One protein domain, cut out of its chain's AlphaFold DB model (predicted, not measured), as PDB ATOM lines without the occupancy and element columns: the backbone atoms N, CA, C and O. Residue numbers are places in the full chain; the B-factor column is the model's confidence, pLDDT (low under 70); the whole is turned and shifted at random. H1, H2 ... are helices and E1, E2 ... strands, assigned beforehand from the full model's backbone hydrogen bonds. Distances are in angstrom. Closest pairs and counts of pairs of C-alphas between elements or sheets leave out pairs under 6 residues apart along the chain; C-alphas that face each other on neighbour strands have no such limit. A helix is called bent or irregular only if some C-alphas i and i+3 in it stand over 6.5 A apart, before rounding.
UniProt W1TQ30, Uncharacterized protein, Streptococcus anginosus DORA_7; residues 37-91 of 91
ATOM      1  N   VAL A  37      38.544  33.121   6.982       92.44
ATOM      2  CA  VAL A  37      37.223  33.047   7.624       92.44
ATOM      3  C   VAL A  37      36.460  31.866   7.026       92.44
ATOM      4  O   VAL A  37      36.504  31.663   5.819       92.44
ATOM      5  N   ALA A  38      35.781  31.073   7.860       91.50
ATOM      6  CA  ALA A  38      35.042  29.892   7.404       91.50
ATOM      7  C   ALA A  38      33.641  30.219   6.852       91.50
ATOM      8  O   ALA A  38      33.120  29.463   6.039       91.50
ATOM      9  N   ASP A  39      33.043  31.342   7.263       90.62
ATOM     10  CA  ASP A  39      31.678  31.730   6.881       90.62
ATOM     11  C   ASP A  39      31.455  31.854   5.356       90.62
ATOM     12  O   ASP A  39      30.414  31.393   4.896       90.62
ATOM     13  N   PRO A  40      32.404  32.365   4.537       91.19
ATOM     14  CA  PRO A  40      32.280  32.360   3.072       91.19
ATOM     15  C   PRO A  40      32.159  30.970   2.431       91.19
ATOM     16  O   PRO A  40      31.806  30.861   1.264       91.19
ATOM     17  N   TYR A  41      32.460  29.902   3.175       92.00
ATOM     18  CA  TYR A  41      32.299  28.522   2.718       92.00
ATOM     19  C   TYR A  41      30.942  27.931   3.107       92.00
ATOM     20  O   TYR A  41      30.699  26.757   2.839       92.00
ATOM     21  N   ILE A  42      30.064  28.700   3.754       92.50
ATOM     22  CA  ILE A  42      28.675  28.308   3.984       92.50
ATOM     23  C   ILE A  42      27.924  28.456   2.658       92.50
ATOM     24  O   ILE A  42      27.961  29.506   2.023       92.50
ATOM     25  N   ILE A  43      27.223  27.399   2.256       91.62
ATOM     26  CA  ILE A  43      26.333  27.402   1.095       91.62
ATOM     27  C   ILE A  43      25.251  28.467   1.311       91.62
ATOM     28  O   ILE A  43      24.663  28.548   2.400       91.62
ATOM     29  N   ASP A  44      24.980  29.254   0.266       88.62
ATOM     30  CA  ASP A  44      23.949  30.293   0.284       88.62
ATOM     31  C   ASP A  44      22.610  29.737   0.799       88.62
ATOM     32  O   ASP A  44      22.262  28.577   0.562       88.62
ATOM     33  N   GLY A  45      21.857  30.569   1.517       85.88
ATOM     34  CA  GLY A  45      20.558  30.221   2.075       85.88
ATOM     35  C   GLY A  45      19.609  29.633   1.035       85.88
ATOM     36  O   GLY A  45      18.970  28.630   1.335       85.88
ATOM     37  N   GLU A  46      19.590  30.182  -0.183       87.94
ATOM     38  CA  GLU A  46      18.720  29.702  -1.266       87.94
ATOM     39  C   GLU A  46      18.997  28.239  -1.642       87.94
ATOM     40  O   GLU A  46      18.067  27.447  -1.767       87.94
ATOM     41  N   TYR A  47      20.271  27.845  -1.761       88.12
ATOM     42  CA  TYR A  47      20.643  26.455  -2.045       88.12
ATOM     43  C   TYR A  47      20.536  25.569  -0.804       88.12
ATOM     44  O   TYR A  47      20.167  24.400  -0.904       88.12
ATOM     45  N   ARG A  48      20.841  26.110   0.381       89.94
ATOM     46  CA  ARG A  48      20.754  25.374   1.645       89.94
ATOM     47  C   ARG A  48      19.317  24.989   1.983       89.94
ATOM     48  O   ARG A  48      19.108  23.913   2.533       89.94
ATOM     49  N   ASP A  49      18.343  25.827   1.641       88.00
ATOM     50  CA  ASP A  49      16.920  25.549   1.858       88.00
ATOM     51  C   ASP A  49      16.396  24.406   0.955       88.00
ATOM     52  O   ASP A  49      15.344  23.839   1.238       88.00
ATOM     53  N   LEU A  50      17.155  24.000  -0.075       89.44
ATOM     54  CA  LEU A  50      16.881  22.811  -0.898       89.44
ATOM     55  C   LEU A  50      17.442  21.510  -0.295       89.44
ATOM     56  O   LEU A  50      17.190  20.424  -0.822       89.44
ATOM     57  N   LEU A  51      18.236  21.598   0.775       87.81
ATOM     58  CA  LEU A  51      18.866  20.447   1.417       87.81
ATOM     59  C   LEU A  51      17.978  19.897   2.538       87.81
ATOM     60  O   LEU A  51      17.427  20.647   3.340       87.81
ATOM     61  N   ALA A  52      17.924  18.570   2.650       88.50
ATOM     62  CA  ALA A  52      17.266  17.872   3.751       88.50
ATOM     63  C   ALA A  52      18.210  16.835   4.370       88.50
ATOM     64  O   ALA A  52      18.946  16.135   3.667       88.50
ATOM     65  N   VAL A  53      18.184  16.711   5.698       88.12
ATOM     66  CA  VAL A  53      18.908  15.643   6.395       88.12
ATOM     67  C   VAL A  53      18.125  14.349   6.213       88.12
ATOM     68  O   VAL A  53      16.975  14.264   6.622       88.12
ATOM     69  N   LYS A  54      18.740  13.317   5.625       87.44
ATOM     70  CA  LYS A  54      18.054  12.052   5.298       87.44
ATOM     71  C   LYS A  54      17.345  11.409   6.499       87.44
ATOM     72  O   LYS A  54      16.270  10.845   6.345       87.44
ATOM     73  N   GLU A  55      17.965  11.478   7.673       88.50
ATOM     74  CA  GLU A  55      17.440  10.909   8.922       88.50
ATOM     75  C   GLU A  55      16.335  11.776   9.546       88.50
ATOM     76  O   GLU A  55      15.482  11.261  10.262       88.50
ATOM     77  N   PHE A  56      16.325  13.077   9.239       88.00
ATOM     78  CA  PHE A  56      15.413  14.075   9.799       88.00
ATOM     79  C   PHE A  56      14.982  15.063   8.699       88.00
ATOM     80  O   PHE A  56      15.429  16.211   8.698       88.00
ATOM     81  N   PRO A  57      14.144  14.639   7.734       86.88
ATOM     82  CA  PRO A  57      13.827  15.446   6.552       86.88
ATOM     83  C   PRO A  57      13.089  16.751   6.883       86.88
ATOM     84  O   PRO A  57      13.221  17.727   6.156       86.88
ATOM     85  N   GLU A  58      12.376  16.787   8.011       88.19
ATOM     86  CA  GLU A  58      11.680  17.976   8.523       88.19
ATOM     87  C   GLU A  58      12.628  18.991   9.192       88.19
ATOM     88  O   GLU A  58      12.249  20.126   9.485       88.19
ATOM     89  N   GLN A  59      13.868  18.590   9.494       87.25
ATOM     90  CA  GLN A  59      14.826  19.458  10.161       87.25
ATOM     91  C   GLN A  59      15.458  20.418   9.154       87.25
ATOM     92  O   GLN A  59      16.182  20.009   8.247       87.25
ATOM     93  N   LYS A  60      15.269  21.722   9.386       87.50
ATOM     94  CA  LYS A  60      15.936  22.764   8.603       87.50
ATOM     95  C   LYS A  60      17.456  22.596   8.660       87.50
ATOM     96  O   LYS A  60      18.048  22.514   9.742       87.50
ATOM     97  N   VAL A  61      18.098  22.629   7.495       89.69
ATOM     98  CA  VAL A  61      19.556  22.657   7.408       89.69
ATOM     99  C   VAL A  61      20.056  24.039   7.829       89.69
ATOM    100  O   VAL A  61      19.762  25.058   7.205       89.69
ATOM    101  N   THR A  62      20.807  24.083   8.928       89.25
ATOM    102  CA  THR A  62      21.406  25.315   9.459       89.25
ATOM    103  C   THR A  62      22.901  25.355   9.166       89.25
ATOM    104  O   THR A  62      23.521  24.325   8.909       89.25
ATOM    105  N   ALA A  63      23.508  26.537   9.288       87.06
ATOM    106  CA  ALA A  63      24.959  26.714   9.200       87.06
ATOM    107  C   ALA A  63      25.748  25.968  10.299       87.06
ATOM    108  O   ALA A  63      26.969  25.987  10.297       87.06
ATOM    109  N   CYS A  64      25.087  25.309  11.255       87.19
ATOM    110  CA  CYS A  64      25.760  24.443  12.223       87.19
ATOM    111  C   CYS A  64      26.012  23.028  11.679       87.19
ATOM    112  O   CYS A  64      26.763  22.270  12.289       87.19
ATOM    113  N   LEU A  65      25.383  22.649  10.560       88.69
ATOM    114  CA  LEU A  65      25.543  21.326   9.967       88.69
ATOM    115  C   LEU A  65      26.684  21.317   8.938       88.69
ATOM    116  O   LEU A  65      26.743  22.210   8.091       88.69
ATOM    117  N   PRO A  66      27.545  20.282   8.919       87.56
ATOM    118  CA  PRO A  66      28.622  20.176   7.933       87.56
ATOM    119  C   PRO A  66      28.134  20.225   6.479       87.56
ATOM    120  O   PRO A  66      28.799  20.812   5.637       87.56
ATOM    121  N   VAL A  67      26.945  19.673   6.199       88.81
ATOM    122  CA  VAL A  67      26.334  19.665   4.856       88.81
ATOM    123  C   VAL A  67      25.999  21.065   4.332       88.81
ATOM    124  O   VAL A  67      25.860  21.247   3.131       88.81
ATOM    125  N   ALA A  68      25.901  22.063   5.214       92.12
ATOM    126  CA  ALA A  68      25.692  23.453   4.828       92.12
ATOM    127  C   ALA A  68      26.975  24.145   4.342       92.12
ATOM    128  O   ALA A  68      26.942  25.352   4.133       92.12
ATOM    129  N   HIS A  69      28.097  23.430   4.214       93.06
ATOM    130  CA  HIS A  69      29.390  24.014   3.871       93.06
ATOM    131  C   HIS A  69      30.032  23.339   2.658       93.06
ATOM    132  O   HIS A  69      30.033  22.115   2.524       93.06
ATOM    133  N   GLU A  70      30.712  24.142   1.845       93.62
ATOM    134  CA  GLU A  70      31.610  23.713   0.773       93.62
ATOM    135  C   GLU A  70      32.962  23.246   1.344       93.62
ATOM    136  O   GLU A  70      34.017  23.855   1.138       93.62
ATOM    137  N   LEU A  71      32.940  22.140   2.095       93.31
ATOM    138  CA  LEU A  71      34.102  21.641   2.847       93.31
ATOM    139  C   LEU A  71      35.330  21.366   1.967       93.31
ATOM    140  O   LEU A  71      36.457  21.583   2.409       93.31
ATOM    141  N   LYS A  72      35.131  20.933   0.715       94.62
ATOM    142  CA  LYS A  72      36.234  20.684  -0.230       94.62
ATOM    143  C   LYS A  72      36.954  21.972  -0.628       94.62
ATOM    144  O   LYS A  72      38.177  21.973  -0.749       94.62
ATOM    145  N   SER A  73      36.209  23.061  -0.813       93.69
ATOM    146  CA  SER A  73      36.770  24.379  -1.123       93.69
ATOM    147  C   SER A  73      37.542  24.931   0.075       93.69
ATOM    148  O   SER A  73      38.674  25.383  -0.089       93.69
ATOM    149  N   LEU A  74      36.996  24.790   1.289       93.75
ATOM    150  CA  LEU A  74      37.685  25.177   2.524       93.75
ATOM    151  C   LEU A  74      38.990  24.388   2.721       93.75
ATOM    152  O   LEU A  74      40.037  24.965   3.005       93.75
ATOM    153  N   GLU A  75      38.953  23.066   2.534       95.31
ATOM    154  CA  GLU A  75      40.132  22.201   2.645       95.31
ATOM    155  C   GLU A  75      41.215  22.564   1.618       95.31
ATOM    156  O   GLU A  75      42.400  22.630   1.962       95.31
ATOM    157  N   ARG A  76      40.816  22.827   0.366       95.00
ATOM    158  CA  ARG A  76      41.717  23.280  -0.700       95.00
ATOM    159  C   ARG A  76      42.444  24.560  -0.292       95.00
ATOM    160  O   ARG A  76      43.668  24.611  -0.401       95.00
ATOM    161  N   ASP A  77      41.716  25.557   0.198       94.44
ATOM    162  CA  ASP A  77      42.283  26.874   0.497       94.44
ATOM    163  C   ASP A  77      43.163  26.839   1.756       94.44
ATOM    164  O   ASP A  77      44.243  27.432   1.770       94.44
ATOM    165  N   ILE A  78      42.800  26.040   2.768       93.94
ATOM    166  CA  ILE A  78      43.681  25.754   3.914       93.94
ATOM    167  C   ILE A  78      45.008  25.147   3.439       93.94
ATOM    168  O   ILE A  78      46.078  25.592   3.862       93.94
ATOM    169  N   ARG A  79      44.961  24.145   2.551       94.75
ATOM    170  CA  ARG A  79      46.168  23.496   2.016       94.75
ATOM    171  C   ARG A  79      47.016  24.453   1.184       94.75
ATOM    172  O   ARG A  79      48.235  24.448   1.337       94.75
ATOM    173  N   ALA A  80      46.387  25.290   0.361       93.50
ATOM    174  CA  ALA A  80      47.069  26.303  -0.439       93.50
ATOM    175  C   ALA A  80      47.840  27.297   0.451       93.50
ATOM    176  O   ALA A  80      49.035  27.532   0.248       93.50
ATOM    177  N   LEU A  81      47.206  27.801   1.515       92.69
ATOM    178  CA  LEU A  81      47.861  28.683   2.485       92.69
ATOM    179  C   LEU A  81      49.016  27.980   3.217       92.69
ATOM    180  O   LEU A  81      50.085  28.565   3.423       92.69
ATOM    181  N   GLN A  82      48.843  26.705   3.579       91.88
ATOM    182  CA  GLN A  82      49.901  25.901   4.202       91.88
ATOM    183  C   GLN A  82      51.101  25.693   3.265       91.88
ATOM    184  O   GLN A  82      52.246  25.766   3.723       91.88
ATOM    185  N   SER A  83      50.883  25.525   1.955       92.06
ATOM    186  CA  SER A  83      51.967  25.484   0.963       92.06
ATOM    187  C   SER A  83      52.578  26.860   0.681       92.06
ATOM    188  O   SER A  83      53.733  26.939   0.271       92.06
ATOM    189  N   GLY A  84      51.905  27.959   1.042       88.56
ATOM    190  CA  GLY A  84      52.364  29.337   0.809       88.56
ATOM    191  C   GLY A  84      51.890  29.941  -0.494       88.56
ATOM    192  O   GLY A  84      52.549  30.841  -0.995       88.56
ATOM    193  N   CYS A  85      50.810  29.405  -1.043       88.50
ATOM    194  CA  CYS A  85      50.080  30.058  -2.106       88.50
ATOM    195  C   CYS A  85      49.186  31.132  -1.490       88.50
ATOM    196  O   CYS A  85      48.604  30.914  -0.423       88.50
ATOM    197  N   ASP A  86      49.048  32.247  -2.192       83.25
ATOM    198  CA  ASP A  86      47.994  33.206  -1.910       83.25
ATOM    199  C   ASP A  86      46.660  32.666  -2.436       83.25
ATOM    200  O   ASP A  86      46.616  31.902  -3.407       83.25
ATOM    201  N   ILE A  87      45.571  33.052  -1.780       83.62
ATOM    202  CA  ILE A  87      44.209  32.740  -2.210       83.62
ATOM    203  C   ILE A  87      43.505  34.040  -2.579       83.62
ATOM    204  O   ILE A  87      43.683  35.062  -1.918       83.62
ATOM    205  N   VAL A  88      42.703  33.992  -3.635       77.75
ATOM    206  CA  VAL A  88      41.823  35.094  -4.020       77.75
ATOM    207  C   VAL A  88      40.418  34.699  -3.594       77.75
ATOM    208  O   VAL A  88      39.889  33.696  -4.075       77.75
ATOM    209  N   THR A  89      39.838  35.452  -2.667       69.19
ATOM    210  CA  THR A  89      38.422  35.333  -2.317       69.19
ATOM    211  C   THR A  89      37.589  36.199  -3.256       69.19
ATOM    212  O   THR A  89      38.074  37.188  -3.805       69.19
ATOM    213  N   ILE A  90      36.349  35.779  -3.497       67.00
ATOM    214  CA  ILE A  90      35.371  36.551  -4.262       67.00
ATOM    215  C   ILE A  90      34.672  37.429  -3.220       67.00
ATOM    216  O   ILE A  90      33.807  36.928  -2.507       67.00
ATOM    217  N   ASP A  91      35.148  38.658  -3.037       56.66
ATOM    218  CA  ASP A  91      34.486  39.643  -2.169       56.66
ATOM    219  C   ASP A  91      33.195  40.170  -2.817       56.66
ATOM    220  O   ASP A  91      33.216  40.452  -4.041       56.66
TER     221      ASP A  91
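What this domain is: This is residues 37 to 91 of the 91 residues of an uncharacterized protein of Streptococcus anginosus DORA_7 (UniProt W1TQ30). This is a long, loose, open chain with one straight helix, H2, along one half of its length and, along the other half, a loop of chain that goes out through the short helix H1, turns at the short strand E1 and comes back to H2. Residues 79 to 84, of which 79 to 83 belong to H2, stick out at one end, E1 lies at the other end, and the unnamed residues 85 to 91 fold back from the far end of H2. The printed part has 55 residues with two named helices and one named strand, in the order H1, E1, H2 along the chain, and E1 pairs with no named strand. The class is mixed, helices and strands, with 22 residues, under half of the 55, in named elements. The whole is loose, with a radius of gyration of the C-alphas of 13.6 A, and elongated, with spans of 43 by 22 by 13 A.

Where its parts are: The printed part begins at Val 37, whose C-alpha is at (37.223, 33.047, 7.624), and residues 37 to 44 come before the first named element. A short run of helix at residues 39 to 41 bears no name. H1 is residues 45 to 48, Gly 45 to Arg 48, beginning at C-alpha 45 at (20.558, 30.221, 2.075). It measures 4.9 A from first to last C-alpha. Seven residues follow, among them a short run of strand at residues 52 to 53. E1 is residues 56 to 60, Phe 56 to Lys 60, and measures 8.8 A from C-alpha 56 at (15.413, 14.075, 9.799) to C-alpha 60 at (15.936, 22.764, 8.603). Ten residues lie between E1 and the next named element, with a short run of helix at residues 66 to 68. H2 is residues 71 to 83, Leu 71 to Ser 83, the longest helix by residues. It measures 18.4 A, from C-alpha 71 at (34.102, 21.641, 2.847) to C-alpha 83 at (51.967, 25.484, 0.963). Residues 84 to 91 follow without a named element.

How they stand to each other: H1 and E1 are apart, with no C-alpha of the one within 8 A of the other, and a short link of 7 residues joins them. E1 and H2 are apart too, with no C-alpha of the one within 8 A of the other, and are joined by a short link of 10 residues. H1 and H2 are also apart, with no C-alpha of the one within 8 A of the other. Neither link is tight, and there is no hairpin. From C-alpha 56 to C-alpha 60 of E1, y rises from 14.075 to 22.764, while from C-alpha 71 to C-alpha 83 of H2, x rises from 34.102 to 51.967. In H2 every pair of O of residue i and N of residue i+4 is within hydrogen-bond range. H1, with 4 residues, is too short for any such pair, and its 1 pair of O of residue i and N of residue i+3 is within range. Neither helix is bent or irregular.

The domain as a whole: The two C-alphas farthest apart are those of Glu 58, in E1, and Gly 84, next after H2, at 42.9 A. The first and last printed C-alphas, of Val 37 and Asp 91, are 12.1 A apart. The printed part runs from 37 to 91 with no cut, and Asp 91, with its C-alpha at (34.486, 39.643, -2.169), is the chain's last residue. No link is long. The mean pLDDT of the printed part is 88.5, with 88 for H1, 88 for E1 and 94 for H2. The model's confidence is low, under 70, at residues 89 to 91.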